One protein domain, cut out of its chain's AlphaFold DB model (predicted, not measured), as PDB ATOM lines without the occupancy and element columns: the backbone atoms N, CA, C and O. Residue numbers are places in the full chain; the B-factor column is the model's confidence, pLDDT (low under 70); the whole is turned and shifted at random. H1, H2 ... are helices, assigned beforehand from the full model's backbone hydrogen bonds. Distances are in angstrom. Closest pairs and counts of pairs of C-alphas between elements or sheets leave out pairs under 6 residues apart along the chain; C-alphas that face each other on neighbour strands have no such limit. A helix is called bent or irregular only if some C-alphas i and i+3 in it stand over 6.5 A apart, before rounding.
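Overview. This is residues 7 to 68 of the 69 residues of the protein "Histone" of Methanomicrobiales archaeon HGW-Methanomicrobiales-3 (UniProt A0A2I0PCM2). One long helix, H2, makes the length of this domain, and two shorter helices, H1 and H3, pack crosswise on the same side of it, H1 near its first end and H3 farther along toward its last end. H1 and H3 do not reach each other, and between them the middle of H2 is left uncovered on that side. The printed part has 62 residues with three named helices, H1, H2 and H3 in that order along the chain, and no named strand; the class is all helix, with 48 of the 62 residues in the helices. The whole is loose, with a radius of gyration of the C-alphas of 15.1 A, and its C-alphas span 46 by 19 by 17 A along their three main axes, the outline of a rod.

Along the chain. The longest helix, H2, has 28 residues, 23 to 50, and measures 40.8 A from first to last C-alpha. It begins with C-alpha 23 at (-43.607, -1.871, -48.879) and ends with C-alpha 50 at (-13.753, 24.457, -39.699), with x and y rising along its course. Before it comes H1, residues 7 to 15, which measures 12.5 A from first to last C-alpha and begins at C-alpha 7, (-42.319, 1.086, -39.674). After H2 comes H3, residues 58 to 68, which measures 16.1 A from first to last C-alpha. Its last C-alpha, that of Phe 68, is at (-29.608, 22.413, -49.873), and the N-to-C direction of H3 is (-0.19, 0.15, -0.97), nearly along falling z. The helices are neither bent nor irregular.

Arrangement. H2 touches both other helices, each with a part of its length alone. With residues 40 to 48 alone it touches H3, with 16 pairs of C-alphas within 8 A. The closest C-alphas of these two helices are those of Ala 44 and Asp 60, 4.7 A apart, and the centres are 12.2 A apart. H2 and H3 run opposite ways at a steep tilt of 69.9 degrees, only just short of about perpendicular. With residues 26 to 30 alone H2 touches H1, with 5 pairs of C-alphas within 8 A. Here the closest C-alphas are those of Glu 10 and Thr 26, 5.6 A apart, and the centres are 16.9 A apart. The lines of H1 and H2 stand at 85 degrees, about perpendicular. H1 and H3 are apart, with no C-alpha of the one within 8 A of the other. In H1 and H2 every pair of O of residue i and N of residue i+4 is within hydrogen-bond range, and in H3 5 of 7 such pairs are.

Size, cuts and confidence. The two C-alphas farthest apart in the domain are those of Arg 20 and Gly 52, 46.5 A from each other. Arg 20 lies in the link from H1 to H2, and Gly 52 lies in the link from H2 to H3. Each of these links has 7 residues, 16 to 22 and 51 to 57, and each is short but not tight; no link is long. The first and last printed C-alphas, those of Ala 7 and Phe 68, are 26.8 A apart. The printed residues run from 7 to 68, in a full chain of 69 residues, and the printed part has no cut. The mean pLDDT of the printed part is 96.6, and no printed residue is under 70. By element, the mean pLDDT of the model is 98 in H1, 97 in H2 and 94 in H3.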
ATOM      1  N   ALA A   7     -41.137   0.625 -40.404       97.00
ATOM      2  CA  ALA A   7     -42.319   1.086 -39.674       97.00
ATOM      3  C   ALA A   7     -42.256   2.578 -39.289       97.00
ATOM      4  O   ALA A   7     -43.292   3.235 -39.170       97.00
ATOM      5  N   ALA A   8     -41.064   3.128 -39.036       97.75
ATOM      6  CA  ALA A   8     -40.908   4.555 -38.759       97.75
ATOM      7  C   ALA A   8     -41.090   5.395 -40.025       97.75
ATOM      8  O   ALA A   8     -41.783   6.413 -39.978       97.75
ATOM      9  N   VAL A   9     -40.526   4.936 -41.141       98.00
ATOM     10  CA  VAL A   9     -40.658   5.581 -42.450       98.00
ATOM     11  C   VAL A   9     -42.117   5.569 -42.915       98.00
ATOM     12  O   VAL A   9     -42.645   6.616 -43.278       98.00
ATOM     13  N   GLU A  10     -42.833   4.456 -42.757       98.19
ATOM     14  CA  GLU A  10     -44.263   4.367 -43.080       98.19
ATOM     15  C   GLU A  10     -45.098   5.400 -42.297       98.19
ATOM     16  O   GLU A  10     -45.982   6.057 -42.853       98.19
ATOM     17  N   ARG A  11     -44.794   5.616 -41.005       98.19
ATOM     18  CA  ARG A  11     -45.455   6.659 -40.197       98.19
ATOM     19  C   ARG A  11     -45.165   8.069 -40.709       98.19
ATOM     20  O   ARG A  11     -46.040   8.925 -40.597       98.19
ATOM     21  N   ILE A  12     -43.964   8.331 -41.228       98.19
ATOM     22  CA  ILE A  12     -43.620   9.621 -41.847       98.19
ATOM     23  C   ILE A  12     -44.446   9.818 -43.122       98.19
ATOM     24  O   ILE A  12     -45.062  10.869 -43.275       98.19
ATOM     25  N   ILE A  13     -44.546   8.792 -43.974       98.12
ATOM     26  CA  ILE A  13     -45.350   8.836 -45.207       98.12
ATOM     27  C   ILE A  13     -46.824   9.114 -44.884       98.12
ATOM     28  O   ILE A  13     -47.430  10.016 -45.460       98.12
ATOM     29  N   LYS A  14     -47.395   8.410 -43.898       98.25
ATOM     30  CA  LYS A  14     -48.783   8.631 -43.452       98.25
ATOM     31  C   LYS A  14     -49.011  10.027 -42.876       98.25
ATOM     32  O   LYS A  14     -50.043  10.637 -43.138       98.25
ATOM     33  N   LYS A  15     -48.040  10.581 -42.140       98.19
ATOM     34  CA  LYS A  15     -48.084  11.987 -41.692       98.19
ATOM     35  C   LYS A  15     -48.066  12.982 -42.855       98.19
ATOM     36  O   LYS A  15     -48.583  14.081 -42.693       98.19
ATOM     37  N   GLY A  16     -47.512  12.596 -44.004       97.44
ATOM     38  CA  GLY A  16     -47.592  13.345 -45.260       97.44
ATOM     39  C   GLY A  16     -48.959  13.287 -45.952       97.44
ATOM     40  O   GLY A  16     -49.130  13.932 -46.980       97.44
ATOM     41  N   GLY A  17     -49.932  12.547 -45.406       97.56
ATOM     42  CA  GLY A  17     -51.305  12.475 -45.918       97.56
ATOM     43  C   GLY A  17     -51.632  11.211 -46.717       97.56
ATOM     44  O   GLY A  17     -52.744  11.091 -47.224       97.56
ATOM     45  N   ALA A  18     -50.707  10.255 -46.825       97.88
ATOM     46  CA  ALA A  18     -50.998   8.977 -47.467       97.88
ATOM     47  C   ALA A  18     -51.889   8.095 -46.575       97.88
ATOM     48  O   ALA A  18     -51.546   7.808 -45.429       97.88
ATOM     49  N   GLU A  19     -53.006   7.604 -47.111       97.19
ATOM     50  CA  GLU A  19     -53.906   6.694 -46.387       97.19
ATOM     51  C   GLU A  19     -53.374   5.248 -46.369       97.19
ATOM     52  O   GLU A  19     -53.425   4.549 -45.353       97.19
ATOM     53  N   ARG A  20     -52.794   4.807 -47.491       97.81
ATOM     54  CA  ARG A  20     -52.161   3.493 -47.673       97.81
ATOM     55  C   ARG A  20     -50.732   3.676 -48.169       97.81
ATOM     56  O   ARG A  20     -50.461   4.591 -48.939       97.81
ATOM     57  N   VAL A  21     -49.838   2.782 -47.755       98.00
ATOM     58  CA  VAL A  21     -48.412   2.816 -48.111       98.00
ATOM     59  C   VAL A  21     -47.980   1.408 -48.518       98.00
ATOM     60  O   VAL A  21     -48.314   0.444 -47.828       98.00
ATOM     61  N   SER A  22     -47.302   1.269 -49.659       98.25
ATOM     62  CA  SER A  22     -46.722  -0.007 -50.092       98.25
ATOM     63  C   SER A  22     -45.374  -0.256 -49.405       98.25
ATOM     64  O   SER A  22     -44.713   0.677 -48.945       98.25
ATOM     65  N   ALA A  23     -44.948  -1.523 -49.358       97.00
ATOM     66  CA  ALA A  23     -43.607  -1.871 -48.879       97.00
ATOM     67  C   ALA A  23     -42.523  -1.168 -49.718       97.00
ATOM     68  O   ALA A  23     -41.653  -0.518 -49.155       97.00
ATOM     69  N   ASP A  24     -42.670  -1.194 -51.044       97.75
ATOM     70  CA  ASP A  24     -41.780  -0.528 -52.003       97.75
ATOM     71  C   ASP A  24     -41.654   0.990 -51.767       97.75
ATOM     72  O   ASP A  24     -40.548   1.521 -51.715       97.75
ATOM     73  N   ALA A  25     -42.764   1.695 -51.511       98.06
ATOM     74  CA  ALA A  25     -42.715   3.126 -51.198       98.06
ATOM     75  C   ALA A  25     -41.995   3.409 -49.868       98.06
ATOM     76  O   ALA A  25     -41.339   4.440 -49.718       98.06
ATOM     77  N   THR A  26     -42.123   2.498 -48.900       98.06
ATOM     78  CA  THR A  26     -41.448   2.607 -47.602       98.06
ATOM     79  C   THR A  26     -39.946   2.374 -47.751       98.06
ATOM     80  O   THR A  26     -39.160   3.158 -47.222       98.06
ATOM     81  N   GLU A  27     -39.552   1.358 -48.518       97.56
ATOM     82  CA  GLU A  27     -38.153   1.047 -48.813       97.56
ATOM     83  C   GLU A  27     -37.492   2.189 -49.590       97.56
ATOM     84  O   GLU A  27     -36.480   2.725 -49.144       97.56
ATOM     85  N   THR A  28     -38.142   2.662 -50.653       97.81
ATOM     86  CA  THR A  28     -37.645   3.769 -51.483       97.81
ATOM     87  C   THR A  28     -37.421   5.040 -50.664       97.81
ATOM     88  O   THR A  28     -36.377   5.684 -50.771       97.81
ATOM     89  N   LEU A  29     -38.381   5.431 -49.813       97.75
ATOM     90  CA  LEU A  29     -38.195   6.623 -48.985       97.75
ATOM     91  C   LEU A  29     -37.085   6.420 -47.945       97.75
ATOM     92  O   LEU A  29     -36.346   7.362 -47.665       97.75
ATOM     93  N   ALA A  30     -36.957   5.220 -47.375       97.94
ATOM     94  CA  ALA A  30     -35.894   4.915 -46.425       97.94
ATOM     95  C   ALA A  30     -34.507   5.085 -47.069       97.94
ATOM     96  O   ALA A  30     -33.645   5.740 -46.481       97.94
ATOM     97  N   GLU A  31     -34.320   4.580 -48.291       97.44
ATOM     98  CA  GLU A  31     -33.069   4.717 -49.047       97.44
ATOM     99  C   GLU A  31     -32.731   6.190 -49.310       97.44
ATOM    100  O   GLU A  31     -31.631   6.650 -48.993       97.44
ATOM    101  N   LEU A  32     -33.704   6.967 -49.794       97.12
ATOM    102  CA  LEU A  32     -33.516   8.396 -50.066       97.12
ATOM    103  C   LEU A  32     -33.212   9.202 -48.795       97.12
ATOM    104  O   LEU A  32     -32.388  10.120 -48.812       97.12
ATOM    105  N   MET A  33     -33.862   8.874 -47.674       96.38
ATOM    106  CA  MET A  33     -33.600   9.522 -46.387       96.38
ATOM    107  C   MET A  33     -32.177   9.250 -45.888       96.38
ATOM    108  O   MET A  33     -31.554  10.151 -45.322       96.38
ATOM    109  N   GLU A  34     -31.652   8.043 -46.088       96.25
ATOM    110  CA  GLU A  34     -30.277   7.695 -45.716       96.25
ATOM    111  C   GLU A  34     -29.247   8.377 -46.598       96.25
ATOM    112  O   GLU A  34     -28.258   8.909 -46.084       96.25
ATOM    113  N   GLU A  35     -29.481   8.405 -47.907       95.81
ATOM    114  CA  GLU A  35     -28.602   9.092 -48.844       95.81
ATOM    115  C   GLU A  35     -28.512  10.582 -48.496       95.81
ATOM    116  O   GLU A  35     -27.416  11.112 -48.262       95.81
ATOM    117  N   TYR A  36     -29.666  11.240 -48.346       95.62
ATOM    118  CA  TYR A  36     -29.727  12.649 -47.969       95.62
ATOM    119  C   TYR A  36     -29.133  12.899 -46.577       95.62
ATOM    120  O   TYR A  36     -28.338  13.821 -46.393       95.62
ATOM    121  N   GLY A  37     -29.462  12.058 -45.592       96.00
ATOM    122  CA  GLY A  37     -28.933  12.161 -44.233       96.00
ATOM    123  C   GLY A  37     -27.409  12.028 -44.185       96.00
ATOM    124  O   GLY A  37     -26.742  12.783 -43.475       96.00
ATOM    125  N   THR A  38     -26.845  11.123 -44.985       96.00
ATOM    126  CA  THR A  38     -25.394  10.917 -45.097       96.00
ATOM    127  C   THR A  38     -24.709  12.123 -45.726       96.00
ATOM    128  O   THR A  38     -23.668  12.574 -45.242       96.00
ATOM    129  N   LEU A  39     -25.285  12.662 -46.799       96.31
ATOM    130  CA  LEU A  39     -24.775  13.849 -47.475       96.31
ATOM    131  C   LEU A  39     -24.809  15.074 -46.547       96.31
ATOM    132  O   LEU A  39     -23.792  15.751 -46.375       96.31
ATOM    133  N   LEU A  40     -25.925  15.284 -45.851       97.25
ATOM    134  CA  LEU A  40     -26.079  16.346 -44.862       97.25
ATOM    135  C   LEU A  40     -25.070  16.213 -43.710       97.25
ATOM    136  O   LEU A  40     -24.445  17.198 -43.308       97.25
ATOM    137  N   ALA A  41     -24.868  14.997 -43.193       96.94
ATOM    138  CA  ALA A  41     -23.907  14.729 -42.126       96.94
ATOM    139  C   ALA A  41     -22.459  15.016 -42.558       96.94
ATOM    140  O   ALA A  41     -21.680  15.539 -41.758       96.94
ATOM    141  N   LYS A  42     -22.098  14.724 -43.816       96.94
ATOM    142  CA  LYS A  42     -20.774  15.048 -44.375       96.94
ATOM    143  C   LYS A  42     -20.534  16.555 -44.422       96.94
ATOM    144  O   LYS A  42     -19.476  17.006 -43.983       96.94
ATOM    145  N   GLU A  43     -21.499  17.340 -44.894       97.25
ATOM    146  CA  GLU A  43     -21.351  18.801 -44.928       97.25
ATOM    147  C   GLU A  43     -21.313  19.407 -43.522       97.25
ATOM    148  O   GLU A  43     -20.424  20.199 -43.207       97.25
ATOM    149  N   ALA A  44     -22.188  18.951 -42.623       97.75
ATOM    150  CA  ALA A  44     -22.154  19.372 -41.225       97.75
ATOM    151  C   ALA A  44     -20.807  19.041 -40.563       97.75
ATOM    152  O   ALA A  44     -20.293  19.812 -39.747       97.75
ATOM    153  N   LYS A  45     -20.192  17.906 -40.924       98.00
ATOM    154  CA  LYS A  45     -18.876  17.528 -40.411       98.00
ATOM    155  C   LYS A  45     -17.799  18.522 -40.840       98.00
ATOM    156  O   LYS A  45     -17.040  18.964 -39.978       98.00
ATOM    157  N   LYS A  46     -17.789  18.956 -42.105       96.31
ATOM    158  CA  LYS A  46     -16.867  20.004 -42.586       96.31
ATOM    159  C   LYS A  46     -17.027  21.308 -41.802       96.31
ATOM    160  O   LYS A  46     -16.031  21.934 -41.449       96.31
ATOM    161  N   MET A  47     -18.262  21.694 -41.480       94.88
ATOM    162  CA  MET A  47     -18.536  22.889 -40.670       94.88
ATOM    163  C   MET A  47     -18.002  22.755 -39.240       94.88
ATOM    164  O   MET A  47     -17.360  23.671 -38.725       94.88
ATOM    165  N   SER A  48     -18.211  21.595 -38.611       97.56
ATOM    166  CA  SER A  48     -17.639  21.302 -37.292       97.56
ATOM    167  C   SER A  48     -16.108  21.344 -37.319       97.56
ATOM    168  O   SER A  48     -15.503  21.890 -36.395       97.56
ATOM    169  N   ASP A  49     -15.489  20.806 -38.375       96.88
ATOM    170  CA  ASP A  49     -14.034  20.792 -38.552       96.88
ATOM    171  C   ASP A  49     -13.468  22.202 -38.746       96.88
ATOM    172  O   ASP A  49     -12.483  22.555 -38.099       96.88
ATOM    173  N   HIS A  50     -14.129  23.048 -39.543       95.38
ATOM    174  CA  HIS A  50     -13.753  24.457 -39.699       95.38
ATOM    175  C   HIS A  50     -13.834  25.230 -38.372       95.38
ATOM    176  O   HIS A  50     -13.004  26.091 -38.094       95.38
ATOM    177  N   ALA A  51     -14.790  24.876 -37.511       95.44
ATOM    178  CA  ALA A  51     -14.915  25.427 -36.164       95.44
ATOM    179  C   ALA A  51     -13.944  24.802 -35.135       95.44
ATOM    180  O   ALA A  51     -14.060  25.088 -33.942       95.44
ATOM    181  N   GLY A  52     -13.032  23.911 -35.553       96.56
ATOM    182  CA  GLY A  52     -12.064  23.235 -34.681       96.56
ATOM    183  C   GLY A  52     -12.687  22.238 -33.695       96.56
ATOM    184  O   GLY A  52     -12.048  21.838 -32.719       96.56
ATOM    185  N   ARG A  53     -13.945  21.835 -33.909       97.44
ATOM    186  CA  ARG A  53     -14.683  20.943 -33.008       97.44
ATOM    187  C   ARG A  53     -14.673  19.512 -33.522       97.44
ATOM    188  O   ARG A  53     -15.022  19.235 -34.665       97.44
ATOM    189  N   LYS A  54     -14.384  18.573 -32.619       95.00
ATOM    190  CA  LYS A  54     -14.519  17.132 -32.892       95.00
ATOM    191  C   LYS A  54     -15.971  16.651 -32.810       95.00
ATOM    192  O   LYS A  54     -16.357  15.760 -33.559       95.00
ATOM    193  N   THR A  55     -16.764  17.245 -31.917       96.50
ATOM    194  CA  THR A  55     -18.174  16.894 -31.698       96.50
ATOM    195  C   THR A  55     -19.087  17.684 -32.632       96.50
ATOM    196  O   THR A  55     -19.185  18.912 -32.514       96.50
ATOM    197  N   LEU A  56     -19.797  16.955 -33.495       95.94
ATOM    198  CA  LEU A  56     -20.863  17.482 -34.343       95.94
ATOM    199  C   LEU A  56     -22.023  17.990 -33.473       95.94
ATOM    200  O   LEU A  56     -22.484  17.283 -32.576       95.94
ATOM    201  N   ARG A  57     -22.503  19.211 -33.714       97.44
ATOM    202  CA  ARG A  57     -23.640  19.806 -32.997       97.44
ATOM    203  C   ARG A  57     -24.828  19.986 -33.931       97.44
ATOM    204  O   ARG A  57     -24.678  20.126 -35.138       97.44
ATOM    205  N   GLY A  58     -26.023  20.099 -33.351       97.62
ATOM    206  CA  GLY A  58     -27.236  20.390 -34.124       97.62
ATOM    207  C   GLY A  58     -27.160  21.698 -34.926       97.62
ATOM    208  O   GLY A  58     -27.806  21.806 -35.959       97.62
ATOM    209  N   ALA A  59     -26.354  22.675 -34.490       96.00
ATOM    210  CA  ALA A  59     -26.099  23.898 -35.256       96.00
ATOM    211  C   ALA A  59     -25.386  23.622 -36.593       96.00
ATOM    212  O   ALA A  59     -25.728  24.249 -37.588       96.00
ATOM    213  N   ASP A  60     -24.467  22.650 -36.627       96.94
ATOM    214  CA  ASP A  60     -23.749  22.256 -37.848       96.94
ATOM    215  C   ASP A  60     -24.705  21.595 -38.843       96.94
ATOM    216  O   ASP A  60     -24.708  21.925 -40.021       96.94
ATOM    217  N   ILE A  61     -25.583  20.715 -38.346       97.44
ATOM    218  CA  ILE A  61     -26.624  20.069 -39.157       97.44
ATOM    219  C   ILE A  61     -27.578  21.108 -39.751       97.44
ATOM    220  O   ILE A  61     -27.898  21.039 -40.933       97.44
ATOM    221  N   ARG A  62     -28.029  22.083 -38.949       96.50
ATOM    222  CA  ARG A  62     -28.920  23.143 -39.442       96.50
ATOM    223  C   ARG A  62     -28.239  23.995 -40.504       96.50
ATOM    224  O   ARG A  62     -28.846  24.248 -41.532       96.50
ATOM    225  N   MET A  63     -26.995  24.405 -40.276       95.50
ATOM    226  CA  MET A  63     -26.255  25.214 -41.244       95.50
ATOM    227  C   MET A  63     -26.011  24.448 -42.549       95.50
ATOM    228  O   MET A  63     -26.200  25.011 -43.621       95.50
ATOM    229  N   ALA A  64     -25.678  23.156 -42.470       96.06
ATOM    230  CA  ALA A  64     -25.559  22.299 -43.645       96.06
ATOM    231  C   ALA A  64     -26.889  22.180 -44.401       96.06
ATOM    232  O   ALA A  64     -26.895  22.216 -45.626       96.06
ATOM    233  N   ALA A  65     -28.019  22.100 -43.694       95.88
ATOM    234  CA  ALA A  65     -29.334  21.996 -44.325       95.88
ATOM    235  C   ALA A  65     -29.709  23.262 -45.112       95.88
ATOM    236  O   ALA A  65     -30.371  23.159 -46.141       95.88
ATOM    237  N   GLU A  66     -29.259  24.442 -44.677       94.75
ATOM    238  CA  GLU A  66     -29.473  25.692 -45.420       94.75
ATOM    239  C   GLU A  66     -28.711  25.735 -46.758       94.75
ATOM    240  O   GLU A  66     -29.060  26.537 -47.617       94.75
ATOM    241  N   MET A  67     -27.713  24.868 -46.978       88.00
ATOM    242  CA  MET A  67     -26.999  24.776 -48.262       88.00
ATOM    243  C   MET A  67     -27.781  24.025 -49.351       88.00
ATOM    244  O   MET A  67     -27.415  24.122 -50.518       88.00
ATOM    245  N   PHE A  68     -28.815  23.265 -48.974       81.56
ATOM    246  CA  PHE A  68     -29.608  22.413 -49.873       81.56
ATOM    247  C   PHE A  68     -31.039  22.930 -50.097       81.56
ATOM    248  O   PHE A  68     -31.877  22.200 -50.627       81.56
TER     249      PHE A  68